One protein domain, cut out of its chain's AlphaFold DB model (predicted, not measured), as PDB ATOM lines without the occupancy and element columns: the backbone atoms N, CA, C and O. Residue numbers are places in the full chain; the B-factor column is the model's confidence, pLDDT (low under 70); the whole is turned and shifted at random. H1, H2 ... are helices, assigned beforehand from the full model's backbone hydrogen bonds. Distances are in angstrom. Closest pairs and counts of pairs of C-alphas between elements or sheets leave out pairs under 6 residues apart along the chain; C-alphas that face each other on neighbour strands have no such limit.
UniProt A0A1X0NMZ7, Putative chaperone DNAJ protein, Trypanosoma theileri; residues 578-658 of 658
ATOM      1  N   ASP A 578     191.705 209.619 194.270       90.75
ATOM      2  CA  ASP A 578     191.058 210.852 193.827       90.75
ATOM      3  C   ASP A 578     190.659 210.734 192.340       90.75
ATOM      4  O   ASP A 578     191.450 210.211 191.548       90.75
ATOM      5  N   PRO A 579     189.465 211.186 191.909       91.38
ATOM      6  CA  PRO A 579     189.109 211.190 190.489       91.38
ATOM      7  C   PRO A 579     190.098 211.979 189.612       91.38
ATOM      8  O   PRO A 579     190.257 211.626 188.445       91.38
ATOM      9  N   ALA A 580     190.790 212.992 190.149       93.31
ATOM     10  CA  ALA A 580     191.852 213.699 189.433       93.31
ATOM     11  C   ALA A 580     193.110 212.831 189.251       93.31
ATOM     12  O   ALA A 580     193.681 212.826 188.163       93.31
ATOM     13  N   ASP A 581     193.504 212.046 190.263       93.88
ATOM     14  CA  ASP A 581     194.604 211.076 190.138       93.88
ATOM     15  C   ASP A 581     194.258 210.001 189.093       93.88
ATOM     16  O   ASP A 581     195.077 209.679 188.235       93.88
ATOM     17  N   VAL A 582     193.023 209.478 189.118       94.12
ATOM     18  CA  VAL A 582     192.553 208.461 188.157       94.12
ATOM     19  C   VAL A 582     192.509 209.006 186.727       94.12
ATOM     20  O   VAL A 582     192.842 208.277 185.798       94.12
ATOM     21  N   ALA A 583     192.171 210.283 186.533       94.94
ATOM     22  CA  ALA A 583     192.198 210.935 185.220       94.94
ATOM     23  C   ALA A 583     193.620 211.162 184.658       94.94
ATOM     24  O   ALA A 583     193.759 211.504 183.483       94.94
ATOM     25  N   LEU A 584     194.666 210.977 185.472       96.75
ATOM     26  CA  LEU A 584     196.076 211.020 185.061       96.75
ATOM     27  C   LEU A 584     196.686 209.621 184.846       96.75
ATOM     28  O   LEU A 584     197.811 209.521 184.352       96.75
ATOM     29  N   MET A 585     195.971 208.551 185.207       97.12
ATOM     30  CA  MET A 585     196.369 207.164 184.947       97.12
ATOM     31  C   MET A 585     196.093 206.780 183.487       97.12
ATOM     32  O   MET A 585     195.162 207.287 182.862       97.12
ATOM     33  N   SER A 586     196.869 205.846 182.938       98.19
ATOM     34  CA  SER A 586     196.583 205.281 181.613       98.19
ATOM     35  C   SER A 586     195.420 204.279 181.649       98.19
ATOM     36  O   SER A 586     195.182 203.629 182.667       98.19
ATOM     37  N   ASP A 587     194.725 204.092 180.520       97.56
ATOM     38  CA  ASP A 587     193.571 203.178 180.395       97.56
ATOM     39  C   ASP A 587     193.846 201.762 180.942       97.56
ATOM     40  O   ASP A 587     192.973 201.126 181.538       97.56
ATOM     41  N   SER A 588     195.075 201.261 180.770       97.75
ATOM     42  CA  SER A 588     195.499 199.948 181.266       97.75
ATOM     43  C   SER A 588     195.679 199.917 182.787       97.75
ATOM     44  O   SER A 588     195.333 198.919 183.419       97.75
ATOM     45  N   GLU A 589     196.164 200.998 183.396       97.00
ATOM     46  CA  GLU A 589     196.264 201.138 184.851       97.00
ATOM     47  C   GLU A 589     194.879 201.312 185.486       97.00
ATOM     48  O   GLU A 589     194.608 200.707 186.524       97.00
ATOM     49  N   VAL A 590     193.977 202.068 184.844       96.62
ATOM     50  CA  VAL A 590     192.571 202.203 185.267       96.62
ATOM     51  C   VAL A 590     191.855 200.849 185.196       96.62
ATOM     52  O   VAL A 590     191.169 200.465 186.143       96.62
ATOM     53  N   TYR A 591     192.062 200.071 184.128       97.06
ATOM     54  CA  TYR A 591     191.512 198.716 184.011       97.06
ATOM     55  C   TYR A 591     192.019 197.774 185.121       97.06
ATOM     56  O   TYR A 591     191.221 197.103 185.781       97.06
ATOM     57  N   VAL A 592     193.333 197.761 185.383       97.06
ATOM     58  CA  VAL A 592     193.932 196.952 186.461       97.06
ATOM     59  C   VAL A 592     193.426 197.387 187.841       97.06
ATOM     60  O   VAL A 592     193.115 196.535 188.673       97.06
ATOM     61  N   LEU A 593     193.281 198.693 188.083       94.75
ATOM     62  CA  LEU A 593     192.692 199.236 189.308       94.75
ATOM     63  C   LEU A 593     191.249 198.743 189.511       94.75
ATOM     64  O   LEU A 593     190.901 198.333 190.618       94.75
ATOM     65  N   CYS A 594     190.425 198.731 188.461       94.62
ATOM     66  CA  CYS A 594     189.044 198.249 188.528       94.62
ATOM     67  C   CYS A 594     188.947 196.762 188.915       94.62
ATOM     68  O   CYS A 594     188.174 196.422 189.813       94.62
ATOM     69  N   GLU A 595     189.748 195.874 188.315       96.69
ATOM     70  CA  GLU A 595     189.750 194.452 188.705       96.69
ATOM     71  C   GLU A 595     190.327 194.230 190.116       96.69
ATOM     72  O   GLU A 595     189.777 193.442 190.888       96.69
ATOM     73  N   LEU A 596     191.362 194.980 190.521       94.75
ATOM     74  CA  LEU A 596     191.880 194.940 191.896       94.75
ATOM     75  C   LEU A 596     190.831 195.387 192.926       94.75
ATOM     76  O   LEU A 596     190.701 194.763 193.984       94.75
ATOM     77  N   LEU A 597     190.055 196.432 192.627       92.75
ATOM     78  CA  LEU A 597     188.947 196.873 193.475       92.75
ATOM     79  C   LEU A 597     187.830 195.820 193.533       92.75
ATOM     80  O   LEU A 597     187.319 195.554 194.622       92.75
ATOM     81  N   ARG A 598     187.514 195.152 192.416       94.00
ATOM     82  CA  ARG A 598     186.530 194.054 192.361       94.00
ATOM     83  C   ARG A 598     186.970 192.835 193.181       94.00
ATOM     84  O   ARG A 598     186.168 192.247 193.908       94.00
ATOM     85  N   GLU A 599     188.255 192.488 193.148       91.88
ATOM     86  CA  GLU A 599     188.846 191.479 194.035       91.88
ATOM     87  C   GLU A 599     188.752 191.867 195.520       91.88
ATOM     88  O   GLU A 599     188.378 191.044 196.363       91.88
ATOM     89  N   VAL A 600     189.084 193.117 195.860       90.00
ATOM     90  CA  VAL A 600     188.982 193.636 197.233       90.00
ATOM     91  C   VAL A 600     187.531 193.630 197.711       90.00
ATOM     92  O   VAL A 600     187.279 193.214 198.845       90.00
ATOM     93  N   GLU A 601     186.576 193.992 196.854       90.69
ATOM     94  CA  GLU A 601     185.149 193.931 197.162       90.69
ATOM     95  C   GLU A 601     184.718 192.500 197.500       90.69
ATOM     96  O   GLU A 601     184.202 192.270 198.594       90.69
ATOM     97  N   GLN A 602     185.011 191.510 196.648       90.25
ATOM     98  CA  GLN A 602     184.684 190.104 196.925       90.25
ATOM     99  C   GLN A 602     185.290 189.613 198.249       90.25
ATOM    100  O   GLN A 602     184.642 188.900 199.021       90.25
ATOM    101  N   ARG A 603     186.538 190.003 198.549       82.81
ATOM    102  CA  ARG A 603     187.197 189.687 199.827       82.81
ATOM    103  C   ARG A 603     186.453 190.352 200.998       82.81
ATOM    104  O   ARG A 603     186.195 189.693 202.005       82.81
ATOM    105  N   MET A 604     186.040 191.614 200.870       86.94
ATOM    106  CA  MET A 604     185.269 192.336 201.893       86.94
ATOM    107  C   MET A 604     183.844 191.790 202.077       86.94
ATOM    108  O   MET A 604     183.396 191.670 203.219       86.94
ATOM    109  N   GLN A 605     183.165 191.385 201.002       86.25
ATOM    110  CA  GLN A 605     181.870 190.700 201.050       86.25
ATOM    111  C   GLN A 605     181.983 189.375 201.820       86.25
ATOM    112  O   GLN A 605     181.196 189.142 202.739       86.25
ATOM    113  N   ARG A 606     183.014 188.552 201.560       79.31
ATOM    114  CA  ARG A 606     183.292 187.317 202.332       79.31
ATOM    115  C   ARG A 606     183.565 187.604 203.816       79.31
ATOM    116  O   ARG A 606     183.081 186.871 204.680       79.31
ATOM    117  N   VAL A 607     184.265 188.698 204.149       78.50
ATOM    118  CA  VAL A 607     184.430 189.149 205.549       78.50
ATOM    119  C   VAL A 607     183.094 189.544 206.179       78.50
ATOM    120  O   VAL A 607     182.842 189.198 207.336       78.50
ATOM    121  N   LEU A 608     182.243 190.273 205.455       82.38
ATOM    122  CA  LEU A 608     180.941 190.719 205.947       82.38
ATOM    123  C   LEU A 608     179.996 189.529 206.151       82.38
ATOM    124  O   LEU A 608     179.500 189.339 207.258       82.38
ATOM    125  N   GLN A 609     179.833 188.668 205.147       78.88
ATOM    126  CA  GLN A 609     179.052 187.431 205.224       78.88
ATOM    127  C   GLN A 609     179.555 186.517 206.354       78.88
ATOM    128  O   GLN A 609     178.764 186.029 207.165       78.88
ATOM    129  N   GLY A 610     180.875 186.361 206.499       70.31
ATOM    130  CA  GLY A 610     181.500 185.595 207.582       70.31
ATOM    131  C   GLY A 610     181.276 186.171 208.990       70.31
ATOM    132  O   GLY A 610     181.381 185.424 209.965       70.31
ATOM    133  N   ARG A 611     180.939 187.465 209.107       69.69
ATOM    134  CA  ARG A 611     180.535 188.145 210.357       69.69
ATOM    135  C   ARG A 611     179.019 188.132 210.584       69.69
ATOM    136  O   ARG A 611     178.589 188.062 211.732       69.69
ATOM    137  N   MET A 612     178.225 188.191 209.515       71.31
ATOM    138  CA  MET A 612     176.757 188.156 209.563       71.31
ATOM    139  C   MET A 612     176.219 186.746 209.843       71.31
ATOM    140  O   MET A 612     175.226 186.602 210.554       71.31
ATOM    141  N   THR A 613     176.914 185.701 209.377       67.69
ATOM    142  CA  THR A 613     176.655 184.294 209.733       67.69
ATOM    143  C   THR A 613     177.033 184.020 211.194       67.69
ATOM    144  O   THR A 613     178.100 183.493 211.519       67.69
ATOM    145  N   LYS A 614     176.158 184.411 212.123       67.31
ATOM    146  CA  LYS A 614     176.275 184.038 213.539       67.31
ATOM    147  C   LYS A 614     176.208 182.510 213.667       67.31
ATOM    148  O   LYS A 614     175.482 181.851 212.932       67.31
ATOM    149  N   GLY A 615     176.998 181.941 214.576       71.62
ATOM    150  CA  GLY A 615     177.086 180.491 214.782       71.62
ATOM    151  C   GLY A 615     177.911 179.738 213.728       71.62
ATOM    152  O   GLY A 615     178.867 179.073 214.104       71.62
ATOM    153  N   LEU A 616     177.585 179.845 212.438       82.06
ATOM    154  CA  LEU A 616     177.996 178.876 211.402       82.06
ATOM    155  C   LEU A 616     179.371 179.130 210.749       82.06
ATOM    156  O   LEU A 616     179.774 180.272 210.527       82.06
ATOM    157  N   CYS A 617     180.091 178.057 210.415       82.88
ATOM    158  CA  CYS A 617     181.411 178.046 209.773       82.88
ATOM    159  C   CYS A 617     181.400 178.706 208.383       82.88
ATOM    160  O   CYS A 617     180.696 178.264 207.486       82.88
ATOM    161  N   ALA A 618     182.275 179.684 208.145       79.62
ATOM    162  CA  ALA A 618     182.405 180.399 206.871       79.62
ATOM    163  C   ALA A 618     183.145 179.607 205.762       79.62
ATOM    164  O   ALA A 618     183.611 180.205 204.794       79.62
ATOM    165  N   ARG A 619     183.296 178.280 205.906       81.88
ATOM    166  CA  ARG A 619     183.828 177.388 204.855       81.88
ATOM    167  C   ARG A 619     182.868 176.265 204.465       81.88
ATOM    168  O   ARG A 619     182.765 175.991 203.278       81.88
ATOM    169  N   CYS A 620     182.200 175.628 205.426       84.25
ATOM    170  CA  CYS A 620     181.229 174.556 205.160       84.25
ATOM    171  C   CYS A 620     179.765 174.960 205.402       84.25
ATOM    172  O   CYS A 620     178.878 174.165 205.121       84.25
ATOM    173  N   SER A 621     179.506 176.149 205.957       83.12
ATOM    174  CA  SER A 621     178.183 176.701 206.306       83.12
ATOM    175  C   SER A 621     177.310 175.883 207.275       83.12
ATOM    176  O   SER A 621     176.358 176.439 207.806       83.12
ATOM    177  N   ALA A 622     177.640 174.622 207.572       80.75
ATOM    178  CA  ALA A 622     176.826 173.721 208.392       80.75
ATOM    179  C   ALA A 622     177.278 173.620 209.863       80.75
ATOM    180  O   ALA A 622     176.461 173.687 210.776       80.75
ATOM    181  N   ALA A 623     178.580 173.462 210.118       84.88
ATOM    182  CA  ALA A 623     179.102 173.234 211.469       84.88
ATOM    183  C   ALA A 623     179.342 174.552 212.242       84.88
ATOM    184  O   ALA A 623     179.671 175.571 211.624       84.88
ATOM    185  N   PRO A 624     179.238 174.574 213.585       83.69
ATOM    186  CA  PRO A 624     179.468 175.782 214.376       83.69
ATOM    187  C   PRO A 624     180.942 176.228 214.377       83.69
ATOM    188  O   PRO A 624     181.868 175.417 214.408       83.69
ATOM    189  N   LYS A 625     181.163 177.546 214.383       84.38
ATOM    190  CA  LYS A 625     182.469 178.208 214.527       84.38
ATOM    191  C   LYS A 625     183.119 177.864 215.870       84.38
ATOM    192  O   LYS A 625     182.447 177.878 216.904       84.38
ATOM    193  N   LEU A 626     184.439 177.657 215.881       79.44
ATOM    194  CA  LEU A 626     185.188 177.494 217.128       79.44
ATOM    195  C   LEU A 626     185.073 178.747 217.998       79.44
ATOM    196  O   LEU A 626     185.461 179.845 217.595       79.44
ATOM    197  N   GLN A 627     184.599 178.567 219.226       75.88
ATOM    198  CA  GLN A 627     184.602 179.614 220.238       75.88
ATOM    199  C   GLN A 627     185.953 179.620 220.976       75.88
ATOM    200  O   GLN A 627     186.568 178.576 221.194       75.88
ATOM    201  N   GLY A 628     186.446 180.807 221.338       71.06
ATOM    202  CA  GLY A 628     187.600 180.981 222.233       71.06
ATOM    203  C   GLY A 628     189.005 180.665 221.689       71.06
ATOM    204  O   GLY A 628     189.968 180.947 222.394       71.06
ATOM    205  N   LYS A 629     189.179 180.126 220.471       73.50
ATOM    206  CA  LYS A 629     190.513 179.806 219.907       73.50
ATOM    207  C   LYS A 629     190.734 180.441 218.529       73.50
ATOM    208  O   LYS A 629     190.053 180.103 217.564       73.50
ATOM    209  N   SER A 630     191.727 181.327 218.417       78.94
ATOM    210  CA  SER A 630     192.175 181.897 217.137       78.94
ATOM    211  C   SER A 630     193.123 180.932 216.412       78.94
ATOM    212  O   SER A 630     194.314 180.894 216.712       78.94
ATOM    213  N   ILE A 631     192.592 180.164 215.462       83.88
ATOM    214  CA  ILE A 631     193.357 179.222 214.617       83.88
ATOM    215  C   ILE A 631     194.299 179.952 213.645       83.88
ATOM    216  O   ILE A 631     195.349 179.437 213.275       83.88
ATOM    217  N   PHE A 632     193.924 181.164 213.236       86.81
ATOM    218  CA  PHE A 632     194.656 181.993 212.281       86.81
ATOM    219  C   PHE A 632     195.328 183.176 212.980       86.81
ATOM    220  O   PHE A 632     194.963 183.545 214.100       86.81
ATOM    221  N   VAL A 633     196.314 183.801 212.331       86.94
ATOM    222  CA  VAL A 633     196.981 185.007 212.851       86.94
ATOM    223  C   VAL A 633     195.948 186.113 213.111       86.94
ATOM    224  O   VAL A 633     195.975 186.746 214.170       86.94
ATOM    225  N   CYS A 634     194.963 186.269 212.221       83.62
ATOM    226  CA  CYS A 634     193.803 187.137 212.427       83.62
ATOM    227  C   CYS A 634     192.873 186.647 213.557       83.62
ATOM    228  O   CYS A 634     192.650 185.450 213.728       83.62
ATOM    229  N   GLY A 635     192.207 187.574 214.250       76.94
ATOM    230  CA  GLY A 635     191.207 187.262 215.285       76.94
ATOM    231  C   GLY A 635     189.867 186.700 214.778       76.94
ATOM    232  O   GLY A 635     188.883 186.742 215.511       76.94
ATOM    233  N   HIS A 636     189.774 186.226 213.531       78.12
ATOM    234  CA  HIS A 636     188.536 185.671 212.979       78.12
ATOM    235  C   HIS A 636     188.347 184.206 213.395       78.12
ATOM    236  O   HIS A 636     188.984 183.308 212.847       78.12
ATOM    237  N   THR A 637     187.399 183.952 214.298       78.81
ATOM    238  CA  THR A 637     186.815 182.625 214.563       78.81
ATOM    239  C   THR A 637     185.884 182.218 213.412       78.81
ATOM    240  O   THR A 637     184.664 182.151 213.539       78.81
ATOM    241  N   SER A 638     186.462 182.032 212.224       77.25
ATOM    242  CA  SER A 638     185.728 181.876 210.963       77.25
ATOM    243  C   SER A 638     185.308 180.439 210.639       77.25
ATOM    244  O   SER A 638     184.453 180.269 209.777       77.25
ATOM    245  N   VAL A 639     185.852 179.418 211.310       85.62
ATOM    246  CA  VAL A 639     185.697 177.998 210.932       85.62
ATOM    247  C   VAL A 639     185.307 177.086 212.102       85.62
ATOM    248  O   VAL A 639     185.553 177.427 213.259       85.62
ATOM    249  N   CYS A 640     184.715 175.927 211.793       88.69
ATOM    250  CA  CYS A 640     184.545 174.799 212.721       88.69
ATOM    251  C   CYS A 640     185.862 174.028 212.939       88.69
ATOM    252  O   CYS A 640     186.887 174.364 212.342       88.69
ATOM    253  N   ALA A 641     185.838 172.989 213.781       86.31
ATOM    254  CA  ALA A 641     187.017 172.185 214.124       86.31
ATOM    255  C   ALA A 641     187.624 171.474 212.906       86.31
ATOM    256  O   ALA A 641     188.836 171.484 212.705       86.31
ATOM    257  N   ASP A 642     186.768 170.923 212.058       87.31
ATOM    258  CA  ASP A 642     187.140 170.049 210.942       87.31
ATOM    259  C   ASP A 642     187.742 170.889 209.809       87.31
ATOM    260  O   ASP A 642     188.839 170.624 209.316       87.31
ATOM    261  N   CYS A 643     187.103 172.019 209.488       87.25
ATOM    262  CA  CYS A 643     187.689 173.020 208.602       87.25
ATOM    263  C   CYS A 643     188.978 173.637 209.183       87.25
ATOM    264  O   CYS A 643     189.866 173.985 208.412       87.25
ATOM    265  N   ALA A 644     189.141 173.745 210.508       85.69
ATOM    266  CA  ALA A 644     190.386 174.225 211.125       85.69
ATOM    267  C   ALA A 644     191.572 173.247 210.991       85.69
ATOM    268  O   ALA A 644     192.729 173.667 211.121       85.69
ATOM    269  N   ALA A 645     191.310 171.962 210.737       84.31
ATOM    270  CA  ALA A 645     192.344 170.980 210.419       84.31
ATOM    271  C   ALA A 645     192.850 171.128 208.972       84.31
ATOM    272  O   ALA A 645     194.051 171.039 208.740       84.31
ATOM    273  N   VAL A 646     191.950 171.414 208.020       87.00
ATOM    274  CA  VAL A 646     192.259 171.457 206.575       87.00
ATOM    275  C   VAL A 646     192.653 172.861 206.077       87.00
ATOM    276  O   VAL A 646     193.458 172.997 205.157       87.00
ATOM    277  N   CYS A 647     192.119 173.936 206.662       85.19
ATOM    278  CA  CYS A 647     192.414 175.304 206.229       85.19
ATOM    279  C   CYS A 647     193.797 175.787 206.709       85.19
ATOM    280  O   CYS A 647     193.953 176.217 207.853       85.19
ATOM    281  N   GLY A 648     194.782 175.816 205.804       84.88
ATOM    282  CA  GLY A 648     196.083 176.475 206.026       84.88
ATOM    283  C   GLY A 648     196.029 178.014 206.057       84.88
ATOM    284  O   GLY A 648     196.923 178.658 206.604       84.88
ATOM    285  N   ILE A 649     194.959 178.610 205.517       89.12
ATOM    286  CA  ILE A 649     194.680 180.055 205.540       89.12
ATOM    287  C   ILE A 649     193.228 180.328 205.945       89.12
ATOM    288  O   ILE A 649     192.337 179.506 205.722       89.12
ATOM    289  N   CYS A 650     192.979 181.500 206.524       85.94
ATOM    290  CA  CYS A 650     191.656 181.934 206.953       85.94
ATOM    291  C   CYS A 650     190.729 182.136 205.739       85.94
ATOM    292  O   CYS A 650     190.989 183.043 204.947       85.94
ATOM    293  N   PRO A 651     189.602 181.406 205.604       80.38
ATOM    294  CA  PRO A 651     188.696 181.559 204.456       80.38
ATOM    295  C   PRO A 651     188.024 182.942 204.395       80.38
ATOM    296  O   PRO A 651     187.515 183.340 203.355       80.38
ATOM    297  N   VAL A 652     188.041 183.681 205.508       78.00
ATOM    298  CA  VAL A 652     187.468 185.025 205.632       78.00
ATOM    299  C   VAL A 652     188.435 186.134 205.199       78.00
ATOM    300  O   VAL A 652     187.969 187.157 204.719       78.00
ATOM    301  N   CYS A 653     189.755 185.987 205.365       81.38
ATOM    302  CA  CYS A 653     190.703 187.087 205.098       81.38
ATOM    303  C   CYS A 653     192.107 186.660 204.626       81.38
ATOM    304  O   CYS A 653     193.036 187.462 204.692       81.38
ATOM    305  N   ALA A 654     192.279 185.409 204.194       85.19
ATOM    306  CA  ALA A 654     193.528 184.799 203.717       85.19
ATOM    307  C   ALA A 654     194.731 184.798 204.691       85.19
ATOM    308  O   ALA A 654     195.780 184.259 204.353       85.19
ATOM    309  N   ALA A 655     194.595 185.331 205.912       86.31
ATOM    310  CA  ALA A 655     195.651 185.287 206.924       86.31
ATOM    311  C   ALA A 655     196.064 183.841 207.255       86.31
ATOM    312  O   ALA A 655     195.211 182.961 207.382       86.31
ATOM    313  N   SER A 656     197.365 183.614 207.432       87.38
ATOM    314  CA  SER A 656     197.944 182.303 207.741       87.38
ATOM    315  C   SER A 656     197.415 181.693 209.044       87.38
ATOM    316  O   SER A 656     196.939 182.389 209.950       87.38
ATOM    317  N   ARG A 657     197.511 180.364 209.139       87.62
ATOM    318  CA  ARG A 657     197.369 179.605 210.390       87.62
ATOM    319  C   ARG A 657     198.438 180.024 211.414       87.62
ATOM    320  O   ARG A 657     199.502 180.504 211.024       87.62
ATOM    321  N   ARG A 658     198.126 179.878 212.704       82.31
ATOM    322  CA  ARG A 658     199.108 179.927 213.803       82.31
ATOM    323  C   ARG A 658     199.760 178.563 214.015       82.31
ATOM    324  O   ARG A 658     199.124 177.551 213.632       82.31
TER     325      ARG A 658
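Overview. This is residues 578 to 658 of the 658 residues of the protein "Putative chaperone DNAJ protein" of Trypanosoma theileri (UniProt A0A1X0NMZ7). Picture one long, straight helix, H2, as a handle, with a head of loops at its far end: residues 613 to 658, which include the short helix H3. Near the other end of H2 lies the tiny helix H1, and residues 594 to 602 of H2 stand free as a bare shaft. The printed part has 81 residues with three named helices, in the order H1, H2, H3, and no named strand. Its class is all helix, though only 36 of the 81 residues are in named elements. The whole is loose, with a radius of gyration of the C-alphas of 16.8 A and spans of 49 by 24 by 18 A, the length made largely by H2.

Along the chain. Find C-alpha 579 at (189.109, 211.190, 190.489), where H1, residues 579 to 582, begins. Look next at C-alpha 587 at (193.571, 203.178, 180.395); from there H2, residues 587 to 612, runs 36.9 A to C-alpha 612 at (176.757, 188.156, 209.563). H3, residues 641 to 646, measures 9.2 A and ends at C-alpha 646 at (192.259, 171.457, 206.575).

Arrangement. H1 and H2 are close but not clearly touching; their closest C-alphas, of Val 582 and Val 590, are 6.9 A apart. H3 is apart from H1 and from H2. Every O i to N i+4 pair is within hydrogen-bond range in H2 and H3; H1 is too short for such a pair, and its 1 pair of O i to N i+3 is not within range.

Size, cuts and confidence. The two C-alphas farthest apart, of Leu 584 and Ala 641, are 49.3 A apart. The printed part has no cut and ends at Arg 658, the chain's last residue. The link from H1 to H2 is tight, and the link from H2 to H3, residues 613 to 640, is long. The mean pLDDT of the printed part is 85.5; look for values under 70 at residue 611 and residues 613 to 614.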